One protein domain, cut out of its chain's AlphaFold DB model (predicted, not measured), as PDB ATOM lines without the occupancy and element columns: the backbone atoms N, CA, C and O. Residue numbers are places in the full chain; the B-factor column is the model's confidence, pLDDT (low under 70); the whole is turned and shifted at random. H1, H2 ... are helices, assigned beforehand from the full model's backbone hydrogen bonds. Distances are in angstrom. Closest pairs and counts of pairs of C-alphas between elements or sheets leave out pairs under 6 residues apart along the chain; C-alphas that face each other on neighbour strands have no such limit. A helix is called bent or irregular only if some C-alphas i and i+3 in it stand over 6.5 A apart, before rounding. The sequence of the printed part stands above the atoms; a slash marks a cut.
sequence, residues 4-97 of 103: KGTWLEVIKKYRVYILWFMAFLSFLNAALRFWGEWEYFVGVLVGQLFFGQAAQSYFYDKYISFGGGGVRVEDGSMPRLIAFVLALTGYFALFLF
ATOM      1  N   LYS A   4     -32.162  -4.441 -97.937       51.66
ATOM      2  CA  LYS A   4     -31.938  -5.724 -97.250       51.66
ATOM      3  C   LYS A   4     -30.625  -6.421 -97.636       51.66
ATOM      4  O   LYS A   4     -30.082  -7.146 -96.809       51.66
ATOM      5  N   GLY A   5     -30.106  -6.202 -98.850       57.75
ATOM      6  CA  GLY A   5     -28.847  -6.823 -99.296       57.75
ATOM      7  C   GLY A   5     -27.622  -6.249 -98.579       57.75
ATOM      8  O   GLY A   5     -26.743  -6.984 -98.142       57.75
ATOM      9  N   THR A   6     -27.623  -4.937 -98.355       68.75
ATOM     10  CA  THR A   6     -26.471  -4.193 -97.832       68.75
ATOM     11  C   THR A   6     -26.203  -4.495 -96.356       68.75
ATOM     12  O   THR A   6     -25.056  -4.634 -95.946       68.75
ATOM     13  N   TRP A   7     -27.253  -4.655 -95.545       66.81
ATOM     14  CA  TRP A   7     -27.108  -4.934 -94.110       66.81
ATOM     15  C   TRP A   7     -26.536  -6.322 -93.814       66.81
ATOM     16  O   TRP A   7     -25.663  -6.462 -92.958       66.81
ATOM     17  N   LEU A   8     -26.989  -7.344 -94.542       68.75
ATOM     18  CA  LEU A   8     -26.456  -8.702 -94.421       68.75
ATOM     19  C   LEU A   8     -24.984  -8.768 -94.843       68.75
ATOM     20  O   LEU A   8     -24.188  -9.448 -94.195       68.75
ATOM     21  N   GLU A   9     -24.608  -8.029 -95.885       76.94
ATOM     22  CA  GLU A   9     -23.216  -7.907 -96.325       76.94
ATOM     23  C   GLU A   9     -22.337  -7.210 -95.282       76.94
ATOM     24  O   GLU A   9     -21.233  -7.678 -94.999       76.94
ATOM     25  N   VAL A  10     -22.834  -6.145 -94.649       77.06
ATOM     26  CA  VAL A  10     -22.137  -5.449 -93.555       77.06
ATOM     27  C   VAL A  10     -21.929  -6.381 -92.359       77.06
ATOM     28  O   VAL A  10     -20.807  -6.489 -91.865       77.06
ATOM     29  N   ILE A  11     -22.960  -7.116 -91.930       76.69
ATOM     30  CA  ILE A  11     -22.847  -8.085 -90.824       76.69
ATOM     31  C   ILE A  11     -21.824  -9.172 -91.167       76.69
ATOM     32  O   ILE A  11     -20.965  -9.489 -90.345       76.69
ATOM     33  N   LYS A  12     -21.849  -9.704 -92.394       76.44
ATOM     34  CA  LYS A  12     -20.864 -10.696 -92.851       76.44
ATOM     35  C   LYS A  12     -19.444 -10.128 -92.896       76.44
ATOM     36  O   LYS A  12     -18.509 -10.830 -92.514       76.44
ATOM     37  N   LYS A  13     -19.276  -8.869 -93.307       82.88
ATOM     38  CA  LYS A  13     -17.977  -8.182 -93.369       82.88
ATOM     39  C   LYS A  13     -17.383  -7.946 -91.981       82.88
ATOM     40  O   LYS A  13     -16.203  -8.213 -91.773       82.88
ATOM     41  N   TYR A  14     -18.196  -7.501 -91.024       84.81
ATOM     42  CA  TYR A  14     -17.746  -7.201 -89.661       84.81
ATOM     43  C   TYR A  14     -17.953  -8.351 -88.672       84.81
ATOM     44  O   TYR A  14     -17.725  -8.166 -87.479       84.81
ATOM     45  N   ARG A  15     -18.325  -9.551 -89.145       80.62
ATOM     46  CA  ARG A  15     -18.650 -10.704 -88.291       80.62
ATOM     47  C   ARG A  15     -17.588 -10.964 -87.228       80.62
ATOM     48  O   ARG A  15     -17.922 -11.112 -86.069       80.62
ATOM     49  N   VAL A  16     -16.306 -10.937 -87.590       81.25
ATOM     50  CA  VAL A  16     -15.210 -11.199 -86.646       81.25
ATOM     51  C   VAL A  16     -15.156 -10.130 -85.552       81.25
ATOM     52  O   VAL A  16     -15.028 -10.469 -84.382       81.25
ATOM     53  N   TYR A  17     -15.335  -8.855 -85.904       85.94
ATOM     54  CA  TYR A  17     -15.356  -7.754 -84.940       85.94
ATOM     55  C   TYR A  17     -16.563  -7.823 -84.005       85.94
ATOM     56  O   TYR A  17     -16.402  -7.633 -82.804       85.94
ATOM     57  N   ILE A  18     -17.751  -8.148 -84.527       84.12
ATOM     58  CA  ILE A  18     -18.961  -8.333 -83.711       84.12
ATOM     59  C   ILE A  18     -18.733  -9.445 -82.685       84.12
ATOM     60  O   ILE A  18     -19.085  -9.293 -81.522       84.12
ATOM     61  N   LEU A  19     -18.091 -10.538 -83.095       82.88
ATOM     62  CA  LEU A  19     -17.828 -11.681 -82.223       82.88
ATOM     63  C   LEU A  19     -16.802 -11.363 -81.140       82.88
ATOM     64  O   LEU A  19     -17.026 -11.709 -79.983       82.88
ATOM     65  N   TRP A  20     -15.720 -10.664 -81.486       85.25
ATOM     66  CA  TRP A  20     -14.763 -10.177 -80.494       85.25
ATOM     67  C   TRP A  20     -15.403  -9.197 -79.520       85.25
ATOM     68  O   TRP A  20     -15.153  -9.280 -78.322       85.25
ATOM     69  N   PHE A  21     -16.260  -8.307 -80.014       88.69
ATOM     70  CA  PHE A  21     -16.967  -7.348 -79.178       88.69
ATOM     71  C   PHE A  21     -17.952  -8.039 -78.230       88.69
ATOM     72  O   PHE A  21     -17.960  -7.743 -77.040       88.69
ATOM     73  N   MET A  22     -18.719  -9.016 -78.723       87.38
ATOM     74  CA  MET A  22     -19.593  -9.852 -77.899       87.38
ATOM     75  C   MET A  22     -18.799 -10.588 -76.817       87.38
ATOM     76  O   MET A  22     -19.143 -10.475 -75.644       87.38
ATOM     77  N   ALA A  23     -17.712 -11.267 -77.191       85.50
ATOM     78  CA  ALA A  23     -16.857 -11.991 -76.253       85.50
ATOM     79  C   ALA A  23     -16.239 -11.060 -75.198       85.50
ATOM     80  O   ALA A  23     -16.235 -11.389 -74.014       85.50
ATOM     81  N   PHE A  24     -15.772  -9.879 -75.608       90.38
ATOM     82  CA  PHE A  24     -15.224  -8.868 -74.707       90.38
ATOM     83  C   PHE A  24     -16.274  -8.337 -73.724       90.38
ATOM     84  O   PHE A  24     -16.013  -8.287 -72.525       90.38
ATOM     85  N   LEU A  25     -17.473  -7.990 -74.203       90.25
ATOM     86  CA  LEU A  25     -18.570  -7.540 -73.342       90.25
ATOM     87  C   LEU A  25     -19.017  -8.630 -72.373       90.25
ATOM     88  O   LEU A  25     -19.289  -8.346 -71.210       90.25
ATOM     89  N   SER A  26     -19.077  -9.871 -72.843       86.38
ATOM     90  CA  SER A  26     -19.351 -11.045 -72.022       86.38
ATOM     91  C   SER A  26     -18.348 -11.210 -70.901       86.38
ATOM     92  O   SER A  26     -18.736 -11.351 -69.743       86.38
ATOM     93  N   PHE A  27     -17.066 -11.143 -71.247       89.56
ATOM     94  CA  PHE A  27     -15.982 -11.242 -70.288       89.56
ATOM     95  C   PHE A  27     -16.045 -10.114 -69.264       89.56
ATOM     96  O   PHE A  27     -15.980 -10.377 -68.068       89.56
ATOM     97  N   LEU A  28     -16.248  -8.877 -69.716       91.56
ATOM     98  CA  LEU A  28     -16.379  -7.726 -68.830       91.56
ATOM     99  C   LEU A  28     -17.603  -7.850 -67.913       91.56
ATOM    100  O   LEU A  28     -17.492  -7.600 -66.721       91.56
ATOM    101  N   ASN A  29     -18.756  -8.276 -68.433       89.81
ATOM    102  CA  ASN A  29     -19.966  -8.479 -67.634       89.81
ATOM    103  C   ASN A  29     -19.785  -9.595 -66.596       89.81
ATOM    104  O   ASN A  29     -20.158  -9.413 -65.440       89.81
ATOM    105  N   ALA A  30     -19.174 -10.718 -66.980       88.44
ATOM    106  CA  ALA A  30     -18.859 -11.797 -66.050       88.44
ATOM    107  C   ALA A  30     -17.851 -11.339 -64.985       88.44
ATOM    108  O   ALA A  30     -18.049 -11.613 -63.805       88.44
ATOM    109  N   ALA A  31     -16.816 -10.593 -65.381       88.56
ATOM    110  CA  ALA A  31     -15.820 -10.053 -64.464       88.56
ATOM    111  C   ALA A  31     -16.426  -9.027 -63.501       88.56
ATOM    112  O   ALA A  31     -16.055  -9.018 -62.342       88.56
ATOM    113  N   LEU A  32     -17.369  -8.188 -63.934       88.88
ATOM    114  CA  LEU A  32     -18.026  -7.219 -63.051       88.88
ATOM    115  C   LEU A  32     -19.001  -7.873 -62.063       88.88
ATOM    116  O   LEU A  32     -19.159  -7.363 -60.959       88.88
ATOM    117  N   ARG A  33     -19.671  -8.965 -62.455       86.00
ATOM    118  CA  ARG A  33     -20.707  -9.618 -61.632       86.00
ATOM    119  C   ARG A  33     -20.171 -10.700 -60.704       86.00
ATOM    120  O   ARG A  33     -20.674 -10.833 -59.600       86.00
ATOM    121  N   PHE A  34     -19.189 -11.473 -61.156       88.25
ATOM    122  CA  PHE A  34     -18.744 -12.698 -60.485       88.25
ATOM    123  C   PHE A  34     -17.274 -12.631 -60.053       88.25
ATOM    124  O   PHE A  34     -16.619 -13.664 -59.901       88.25
ATOM    125  N   TRP A  35     -16.713 -11.429 -59.876       83.81
ATOM    126  CA  TRP A  35     -15.342 -11.293 -59.382       83.81
ATOM    127  C   TRP A  35     -15.221 -11.858 -57.965       83.81
ATOM    128  O   TRP A  35     -15.824 -11.337 -57.032       83.81
ATOM    129  N   GLY A  36     -14.421 -12.911 -57.801       84.88
ATOM    130  CA  GLY A  36     -14.288 -13.638 -56.533       84.88
ATOM    131  C   GLY A  36     -15.174 -14.884 -56.434       84.88
ATOM    132  O   GLY A  36     -14.824 -15.801 -55.696       84.88
ATOM    133  N   GLU A  37     -16.226 -14.989 -57.248       88.75
ATOM    134  CA  GLU A  37     -17.071 -16.182 -57.391       88.75
ATOM    135  C   GLU A  37     -16.676 -16.957 -58.659       88.75
ATOM    136  O   GLU A  37     -17.384 -16.997 -59.672       88.75
ATOM    137  N   TRP A  38     -15.483 -17.560 -58.618       86.88
ATOM    138  CA  TRP A  38     -14.832 -18.148 -59.795       86.88
ATOM    139  C   TRP A  38     -15.640 -19.258 -60.479       86.88
ATOM    140  O   TRP A  38     -15.536 -19.412 -61.696       86.88
ATOM    141  N   GLU A  39     -16.469 -19.997 -59.740       87.56
ATOM    142  CA  GLU A  39     -17.339 -21.031 -60.312       87.56
ATOM    143  C   GLU A  39     -18.380 -20.434 -61.267       87.56
ATOM    144  O   GLU A  39     -18.501 -20.884 -62.410       87.56
ATOM    145  N   TYR A  40     -19.077 -19.370 -60.856       87.31
ATOM    146  CA  TYR A  40     -20.037 -18.685 -61.724       87.31
ATOM    147  C   TYR A  40     -19.347 -17.932 -62.854       87.31
ATOM    148  O   TYR A  40     -19.838 -17.954 -63.984       87.31
ATOM    149  N   PHE A  41     -18.189 -17.325 -62.583       88.31
ATOM    150  CA  PHE A  41     -17.391 -16.665 -63.611       88.31
ATOM    151  C   PHE A  41     -17.041 -17.626 -64.756       88.31
ATOM    152  O   PHE A  41     -17.344 -17.353 -65.920       88.31
ATOM    153  N   VAL A  42     -16.458 -18.785 -64.432       89.12
ATOM    154  CA  VAL A  42     -16.081 -19.787 -65.439       89.12
ATOM    155  C   VAL A  42     -17.322 -20.407 -66.079       89.12
ATOM    156  O   VAL A  42     -17.359 -20.552 -67.302       89.12
ATOM    157  N   GLY A  43     -18.361 -20.722 -65.301       90.38
ATOM    158  CA  GLY A  43     -19.599 -21.316 -65.810       90.38
ATOM    159  C   GLY A  43     -20.302 -20.440 -66.850       90.38
ATOM    160  O   GLY A  43     -20.650 -20.917 -67.935       90.38
ATOM    161  N   VAL A  44     -20.450 -19.142 -66.566       90.62
ATOM    162  CA  VAL A  44     -21.049 -18.176 -67.500       90.62
ATOM    163  C   VAL A  44     -20.196 -18.031 -68.757       90.62
ATOM    164  O   VAL A  44     -20.748 -18.049 -69.858       90.62
ATOM    165  N   LEU A  45     -18.867 -17.954 -68.628       90.94
ATOM    166  CA  LEU A  45     -17.971 -17.859 -69.783       90.94
ATOM    167  C   LEU A  45     -18.030 -19.101 -70.676       90.94
ATOM    168  O   LEU A  45     -18.166 -18.974 -71.893       90.94
ATOM    169  N   VAL A  46     -17.970 -20.300 -70.095       91.81
ATOM    170  CA  VAL A  46     -18.064 -21.562 -70.844       91.81
ATOM    171  C   VAL A  46     -19.416 -21.670 -71.542       91.81
ATOM    172  O   VAL A  46     -19.469 -21.990 -72.732       91.81
ATOM    173  N   GLY A  47     -20.506 -21.342 -70.849       91.62
ATOM    174  CA  GLY A  47     -21.836 -21.336 -71.450       91.62
ATOM    175  C   GLY A  47     -21.955 -20.307 -72.582       91.62
ATOM    176  O   GLY A  47     -22.502 -20.612 -73.643       91.62
ATOM    177  N   GLN A  48     -21.386 -19.111 -72.423       92.31
ATOM    178  CA  GLN A  48     -21.383 -18.095 -73.475       92.31
ATOM    179  C   GLN A  48     -20.522 -18.493 -74.674       92.31
ATOM    180  O   GLN A  48     -20.918 -18.216 -75.805       92.31
ATOM    181  N   LEU A  49     -19.403 -19.192 -74.473       91.50
ATOM    182  CA  LEU A  49     -18.632 -19.783 -75.569       91.50
ATOM    183  C   LEU A  49     -19.431 -20.875 -76.290       91.50
ATOM    184  O   LEU A  49     -19.452 -20.904 -77.520       91.50
ATOM    185  N   PHE A  50     -20.134 -21.729 -75.544       93.00
ATOM    186  CA  PHE A  50     -20.965 -22.799 -76.095       93.00
ATOM    187  C   PHE A  50     -22.116 -22.265 -76.963       93.00
ATOM    188  O   PHE A  50     -22.301 -22.715 -78.096       93.00
ATOM    189  N   PHE A  51     -22.861 -21.274 -76.478       93.44
ATOM    190  CA  PHE A  51     -23.931 -20.650 -77.258       93.44
ATOM    191  C   PHE A  51     -23.389 -19.712 -78.345       93.44
ATOM    192  O   PHE A  51     -23.934 -19.644 -79.447       93.44
ATOM    193  N   GLY A  52     -22.274 -19.035 -78.076       91.06
ATOM    194  CA  GLY A  52     -21.597 -18.157 -79.024       91.06
ATOM    195  C   GLY A  52     -21.106 -18.905 -80.262       91.06
ATOM    196  O   GLY A  52     -21.355 -18.447 -81.378       91.06
ATOM    197  N   GLN A  53     -20.479 -20.079 -80.106       92.56
ATOM    198  CA  GLN A  53     -20.038 -20.883 -81.255       92.56
ATOM    199  C   GLN A  53     -21.221 -21.400 -82.090       92.56
ATOM    200  O   GLN A  53     -21.150 -21.414 -83.323       92.56
ATOM    201  N   ALA A  54     -22.345 -21.731 -81.444       91.94
ATOM    202  CA  ALA A  54     -23.559 -22.146 -82.139       91.94
ATOM    203  C   ALA A  54     -24.146 -20.988 -82.967       91.94
ATOM    204  O   ALA A  54     -24.434 -21.151 -84.156       91.94
ATOM    205  N   ALA A  55     -24.228 -19.786 -82.386       90.62
ATOM    206  CA  ALA A  55     -24.684 -18.591 -83.094       90.62
ATOM    207  C   ALA A  55     -23.735 -18.206 -84.245       90.62
ATOM    208  O   ALA A  55     -24.181 -17.855 -85.338       90.62
ATOM    209  N   GLN A  56     -22.420 -18.330 -84.043       89.75
ATOM    210  CA  GLN A  56     -21.422 -18.117 -85.094       89.75
ATOM    211  C   GLN A  56     -21.610 -19.073 -86.266       89.75
ATOM    212  O   GLN A  56     -21.569 -18.650 -87.420       89.75
ATOM    213  N   SER A  57     -21.830 -20.354 -85.982       91.00
ATOM    214  CA  SER A  57     -21.932 -21.398 -87.004       91.00
ATOM    215  C   SER A  57     -23.052 -21.134 -88.016       91.00
ATOM    216  O   SER A  57     -22.916 -21.502 -89.184       91.00
ATOM    217  N   TYR A  58     -24.099 -20.403 -87.617       89.31
ATOM    218  CA  TYR A  58     -25.122 -19.901 -88.534       89.31
ATOM    219  C   TYR A  58     -24.548 -18.957 -89.604       89.31
ATOM    220  O   TYR A  58     -24.790 -19.165 -90.789       89.31
ATOM    221  N   PHE A  59     -23.732 -17.970 -89.216       84.19
ATOM    222  CA  PHE A  59     -23.165 -16.962 -90.128       84.19
ATOM    223  C   PHE A  59     -22.061 -17.481 -91.053       84.19
ATOM    224  O   PHE A  59     -21.747 -16.840 -92.059       84.19
ATOM    225  N   TYR A  60     -21.423 -18.590 -90.683       87.19
ATOM    226  CA  TYR A  60     -20.375 -19.229 -91.480       87.19
ATOM    227  C   TYR A  60     -20.901 -20.370 -92.352       87.19
ATOM    228  O   TYR A  60     -20.085 -21.071 -92.945       87.19
ATOM    229  N   ASP A  61     -22.221 -20.574 -92.403       87.25
ATOM    230  CA  ASP A  61     -22.835 -21.708 -93.100       87.25
ATOM    231  C   ASP A  61     -22.213 -23.050 -92.669       87.25
ATOM    232  O   ASP A  61     -21.981 -23.951 -93.468       87.25
ATOM    233  N   LYS A  62     -21.911 -23.174 -91.369       90.94
ATOM    234  CA  LYS A  62     -21.355 -24.384 -90.750       90.94
ATOM    235  C   LYS A  62     -22.441 -25.181 -90.031       90.94
ATOM    236  O   LYS A  62     -23.571 -24.716 -89.852       90.94
ATOM    237  N   TYR A  63     -22.082 -26.394 -89.619       93.62
ATOM    238  CA  TYR A  63     -22.878 -27.204 -88.702       93.62
ATOM    239  C   TYR A  63     -23.053 -26.478 -87.363       93.62
ATOM    240  O   TYR A  63     -22.067 -26.079 -86.747       93.62
ATOM    241  N   ILE A  64     -24.299 -26.297 -86.925       94.25
ATOM    242  CA  ILE A  64     -24.626 -25.658 -85.646       94.25
ATOM    243  C   ILE A  64     -24.726 -26.755 -84.588       94.25
ATOM    244  O   ILE A  64     -25.713 -27.485 -84.571       94.25
ATOM    245  N   SER A  65     -23.719 -26.878 -83.724       92.94
ATOM    246  CA  SER A  65     -23.672 -27.903 -82.672       92.94
ATOM    247  C   SER A  65     -24.195 -27.388 -81.330       92.94
ATOM    248  O   SER A  65     -23.795 -26.317 -80.878       92.94
ATOM    249  N   PHE A  66     -25.011 -28.208 -80.665       90.06
ATOM    250  CA  PHE A  66     -25.448 -28.056 -79.273       90.06
ATOM    251  C   PHE A  66     -24.992 -29.246 -78.407       90.06
ATOM    252  O   PHE A  66     -25.724 -29.734 -77.548       90.06
ATOM    253  N   GLY A  67     -23.772 -29.743 -78.631       82.50
ATOM    254  CA  GLY A  67     -23.194 -30.846 -77.857       82.50
ATOM    255  C   GLY A  67     -23.658 -32.218 -78.348       82.50
ATOM    256  O   GLY A  67     -22.932 -32.871 -79.090       82.50
ATOM    257  N   GLY A  68     -24.862 -32.655 -77.963       81.62
ATOM    258  CA  GLY A  68     -25.393 -33.990 -78.303       81.62
ATOM    259  C   GLY A  68     -26.012 -34.113 -79.703       81.62
ATOM    260  O   GLY A  68     -26.392 -35.199 -80.126       81.62
ATOM    261  N   GLY A  69     -26.136 -32.998 -80.418       87.88
ATOM    262  CA  GLY A  69     -26.773 -32.916 -81.727       87.88
ATOM    263  C   GLY A  69     -26.704 -31.498 -82.280       87.88
ATOM    264  O   GLY A  69     -26.028 -30.633 -81.717       87.88
ATOM    265  N   GLY A  70     -27.383 -31.249 -83.396       91.94
ATOM    266  CA  GLY A  70     -27.275 -29.965 -84.074       91.94
ATOM    267  C   GLY A  70     -27.936 -29.933 -85.440       91.94
ATOM    268  O   GLY A  70     -28.470 -30.941 -85.894       91.94
ATOM    269  N   VAL A  71     -27.859 -28.774 -86.091       93.75
ATOM    270  CA  VAL A  71     -28.487 -28.513 -87.393       93.75
ATOM    271  C   VAL A  71     -27.418 -28.388 -88.476       93.75
ATOM    272  O   VAL A  71     -26.470 -27.601 -88.354       93.75
ATOM    273  N   ARG A  72     -27.559 -29.178 -89.540       93.50
ATOM    274  CA  ARG A  72     -26.683 -29.191 -90.718       93.50
ATOM    275  C   ARG A  72     -27.044 -28.082 -91.699       93.50
ATOM    276  O   ARG A  72     -27.954 -27.283 -91.478       93.50
ATOM    277  N   VAL A  73     -26.254 -27.950 -92.758       90.19
ATOM    278  CA  VAL A  73     -26.553 -26.987 -93.828       90.19
ATOM    279  C   VAL A  73     -27.712 -27.515 -94.674       90.19
ATOM    280  O   VAL A  73     -28.603 -26.755 -95.045       90.19
ATOM    281  N   GLU A  74     -27.735 -28.830 -94.882       91.81
ATOM    282  CA  GLU A  74     -28.748 -29.548 -95.664       91.81
ATOM    283  C   GLU A  74     -30.165 -29.499 -95.064       91.81
ATOM    284  O   GLU A  74     -31.137 -29.632 -95.802       91.81
ATOM    285  N   ASP A  75     -30.304 -29.245 -93.756       90.38
ATOM    286  CA  ASP A  75     -31.602 -29.201 -93.056       90.38
ATOM    287  C   ASP A  75     -32.465 -27.981 -93.449       90.38
ATOM    288  O   ASP A  75     -33.626 -27.861 -93.052       90.38
ATOM    289  N   GLY A  76     -31.912 -27.056 -94.239       90.19
ATOM    290  CA  GLY A  76     -32.619 -25.905 -94.788       90.19
ATOM    291  C   GLY A  76     -32.611 -24.665 -93.890       90.19
ATOM    292  O   GLY A  76     -32.152 -24.654 -92.746       90.19
ATOM    293  N   SER A  77     -33.117 -23.559 -94.436       88.88
ATOM    294  CA  SER A  77     -32.964 -22.226 -93.835       88.88
ATOM    295  C   SER A  77     -33.742 -22.047 -92.528       88.88
ATOM    296  O   SER A  77     -33.285 -21.331 -91.637       88.88
ATOM    297  N   MET A  78     -34.913 -22.684 -92.404       93.06
ATOM    298  CA  MET A  78     -35.808 -22.487 -91.259       93.06
ATOM    299  C   MET A  78     -35.294 -23.175 -89.981       93.06
ATOM    300  O   MET A  78     -35.157 -22.479 -88.973       93.06
ATOM    301  N   PRO A  79     -34.907 -24.469 -89.984       92.50
ATOM    302  CA  PRO A  79     -34.307 -25.096 -88.801       92.50
ATOM    303  C   PRO A  79     -33.017 -24.405 -88.353       92.50
ATOM    304  O   PRO A  79     -32.792 -24.222 -87.157       92.50
ATOM    305  N   ARG A  80     -32.197 -23.937 -89.305       93.62
ATOM    306  CA  ARG A  80     -30.976 -23.173 -89.008       93.62
ATOM    307  C   ARG A  80     -31.278 -21.840 -88.330       93.62
ATOM    308  O   ARG A  80     -30.576 -21.471 -87.393       93.62
ATOM    309  N   LEU A  81     -32.314 -21.129 -88.779       91.38
ATOM    310  CA  LEU A  81     -32.737 -19.876 -88.152       91.38
ATOM    311  C   LEU A  81     -33.241 -20.112 -86.724       91.38
ATOM    312  O   LEU A  81     -32.868 -19.369 -85.820       91.38
ATOM    313  N   ILE A  82     -34.034 -21.165 -86.503       94.56
ATOM    314  CA  ILE A  82     -34.510 -21.541 -85.163       94.56
ATOM    315  C   ILE A  82     -33.322 -21.855 -84.245       94.56
ATOM    316  O   ILE A  82     -33.236 -21.310 -83.146       94.56
ATOM    317  N   ALA A  83     -32.371 -22.668 -84.712       93.88
ATOM    318  CA  ALA A  83     -31.148 -22.981 -83.978       93.88
ATOM    319  C   ALA A  83     -30.332 -21.725 -83.637       93.88
ATOM    320  O   ALA A  83     -29.885 -21.564 -82.505       93.88
ATOM    321  N   PHE A  84     -30.181 -20.803 -84.586       93.00
ATOM    322  CA  PHE A  84     -29.503 -19.529 -84.359       93.00
ATOM    323  C   PHE A  84     -30.191 -18.675 -83.288       93.00
ATOM    324  O   PHE A  84     -29.526 -18.164 -82.385       93.00
ATOM    325  N   VAL A  85     -31.518 -18.547 -83.352       94.19
ATOM    326  CA  VAL A  85     -32.295 -17.792 -82.360       94.19
ATOM    327  C   VAL A  85     -32.185 -18.438 -80.979       94.19
ATOM    328  O   VAL A  85     -31.959 -17.731 -80.002       94.19
ATOM    329  N   LEU A  86     -32.265 -19.767 -80.883       94.56
ATOM    330  CA  LEU A  86     -32.066 -20.491 -79.622       94.56
ATOM    331  C   LEU A  86     -30.663 -20.267 -79.045       94.56
ATOM    332  O   LEU A  86     -30.530 -20.025 -77.845       94.56
ATOM    333  N   ALA A  87     -29.630 -20.290 -79.892       93.88
ATOM    334  CA  ALA A  87     -28.265 -19.999 -79.474       93.88
ATOM    335  C   ALA A  87     -28.133 -18.578 -78.908       93.88
ATOM    336  O   ALA A  87     -27.579 -18.395 -77.825       93.88
ATOM    337  N   LEU A  88     -28.690 -17.575 -79.593       93.31
ATOM    338  CA  LEU A  88     -28.691 -16.200 -79.093       93.31
ATOM    339  C   LEU A  88     -29.454 -16.066 -77.773       93.31
ATOM    340  O   LEU A  88     -28.960 -15.414 -76.856       93.31
ATOM    341  N   THR A  89     -30.619 -16.701 -77.645       94.19
ATOM    342  CA  THR A  89     -31.395 -16.683 -76.399       94.19
ATOM    343  C   THR A  89     -30.589 -17.257 -75.235       94.19
ATOM    344  O   THR A  89     -30.527 -16.628 -74.181       94.19
ATOM    345  N   GLY A  90     -29.915 -18.397 -75.425       92.75
ATOM    346  CA  GLY A  90     -29.038 -18.982 -74.403       92.75
ATOM    347  C   GLY A  90     -27.859 -18.074 -74.041       92.75
ATOM    348  O   GLY A  90     -27.569 -17.868 -72.862       92.75
ATOM    349  N   TYR A  91     -27.230 -17.456 -75.043       93.06
ATOM    350  CA  TYR A  91     -26.156 -16.481 -74.837       93.06
ATOM    351  C   TYR A  91     -26.616 -15.288 -73.982       93.06
ATOM    352  O   TYR A  91     -25.957 -14.929 -73.003       93.06
ATOM    353  N   PHE A  92     -27.761 -14.689 -74.321       91.56
ATOM    354  CA  PHE A  92     -28.312 -13.549 -73.584       91.56
ATOM    355  C   PHE A  92     -28.813 -13.934 -72.194       91.56
ATOM    356  O   PHE A  92     -28.634 -13.155 -71.262       91.56
ATOM    357  N   ALA A  93     -29.378 -15.131 -72.020       91.38
ATOM    358  CA  ALA A  93     -29.781 -15.624 -70.707       91.38
ATOM    359  C   ALA A  93     -28.583 -15.673 -69.745       91.38
ATOM    360  O   ALA A  93     -28.675 -15.171 -68.629       91.38
ATOM    361  N   LEU A  94     -27.434 -16.177 -70.203       89.81
ATOM    362  CA  LEU A  94     -26.197 -16.183 -69.415       89.81
ATOM    363  C   LEU A  94     -25.608 -14.786 -69.216       89.81
ATOM    364  O   LEU A  94     -25.037 -14.502 -68.171       89.81
ATOM    365  N   PHE A  95     -25.753 -13.897 -70.199       87.00
ATOM    366  CA  PHE A  95     -25.341 -12.500 -70.052       87.00
ATOM    367  C   PHE A  95     -26.152 -11.771 -68.968       87.00
ATOM    368  O   PHE A  95     -25.611 -10.962 -68.216       87.00
ATOM    369  N   LEU A  96     -27.447 -12.067 -68.868       88.56
ATOM    370  CA  LEU A  96     -28.350 -11.462 -67.890       88.56
ATOM    371  C   LEU A  96     -28.372 -12.197 -66.544       88.56
ATOM    372  O   LEU A  96     -28.859 -11.624 -65.569       88.56
ATOM    373  N   PHE A  97     -27.816 -13.407 -66.469       86.81
ATOM    374  CA  PHE A  97     -27.718 -14.206 -65.249       86.81
ATOM    375  C   PHE A  97     -26.971 -13.462 -64.133       86.81
ATOM    376  O   PHE A  97     -25.964 -12.794 -64.378       86.81
TER     377      PHE A  97
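What this domain is: This is residues 4 to 97 of the 103 residues of an uncharacterized protein of Halomonas sp. TD01 (UniProt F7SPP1). Three long helices run alternately opposite ways as two helical hairpins that share H2: H1b packs along one side of H2 and H3 along another, and the three centres make a triangle, not a row. The first part of H1, the arm H1a, turns away from this body at a sharp bend, and the long link between H2 and H3 folds back on itself. The printed part has 94 residues with three named helices, in the order H1, H2, H3, and no named strand; its class is all helix. It is only just compact, close to loose, with a radius of gyration of the C-alphas of 14.4 A, and its outline is flat, spanning 44 by 32 by 16 A.

Where its parts are: Begin with the longest helix, H1, residues 4 to 33, which by its hydrogen bonds was assigned as one helix but is bent: C-alphas 13 and 16 are 7.9 A apart. Find C-alpha 4 at (-31.938, -5.724, -97.250); from there the arm H1a, residues 4 to 13, runs 14.7 A. The arm H1b begins at C-alpha 16, at (-15.210, -11.199, -86.646), and runs 25.7 A to residue 33. H2, residues 38 to 59, measures 31.5 A. H3, residues 77 to 96, measures 28.5 A and ends at C-alpha 96, at (-28.350, -11.462, -67.890).

How they stand to each other: H1b, H2 and H3 form an up-and-down bundle, each running against the one before it. Look first at the hairpin of H1b and H2: they touch, closest at the C-alphas of Ala 30 and Phe 41, 5.6 A apart, at a shallow tilt of 19 degrees, opposite ways. H2 and H3, also a hairpin, touch at a shallow tilt of 22 degrees, opposite ways; their closest C-alphas, of Phe 51 and Ala 87, are 4.9 A apart. H1b and H3 only just touch, with 3 pairs of C-alphas within 8 A, through residues 26 to 30 of H1b and residue 95 of H3 alone; the closest C-alphas, of Ser 26 and Phe 95, are 6.5 A apart. H1a stands at a steep tilt of 69 degrees to H1b, only just short of about perpendicular. H1a is close to H2 but not clearly touching, with the C-alphas of Lys 12 and Phe 59 closest at 7.2 A, and it is apart from H3. In H1b and H3 every O i to N i+4 pair is within hydrogen-bond range; in H1a 5 of 6 are, and in H2 16 of 18.

The domain as a whole: The two C-alphas farthest apart, of Gly 5 and Gly 36, are 45.7 A apart, and the printed part has no cut. The link from H1 to H2 is tight; the link from H2 to H3 is long, residues 60 to 76, and in it residues 64 to 65 pair antiparallel with residues 70 to 71. The mean pLDDT of the printed part is 87.6, and residues 4 to 8 are under 70.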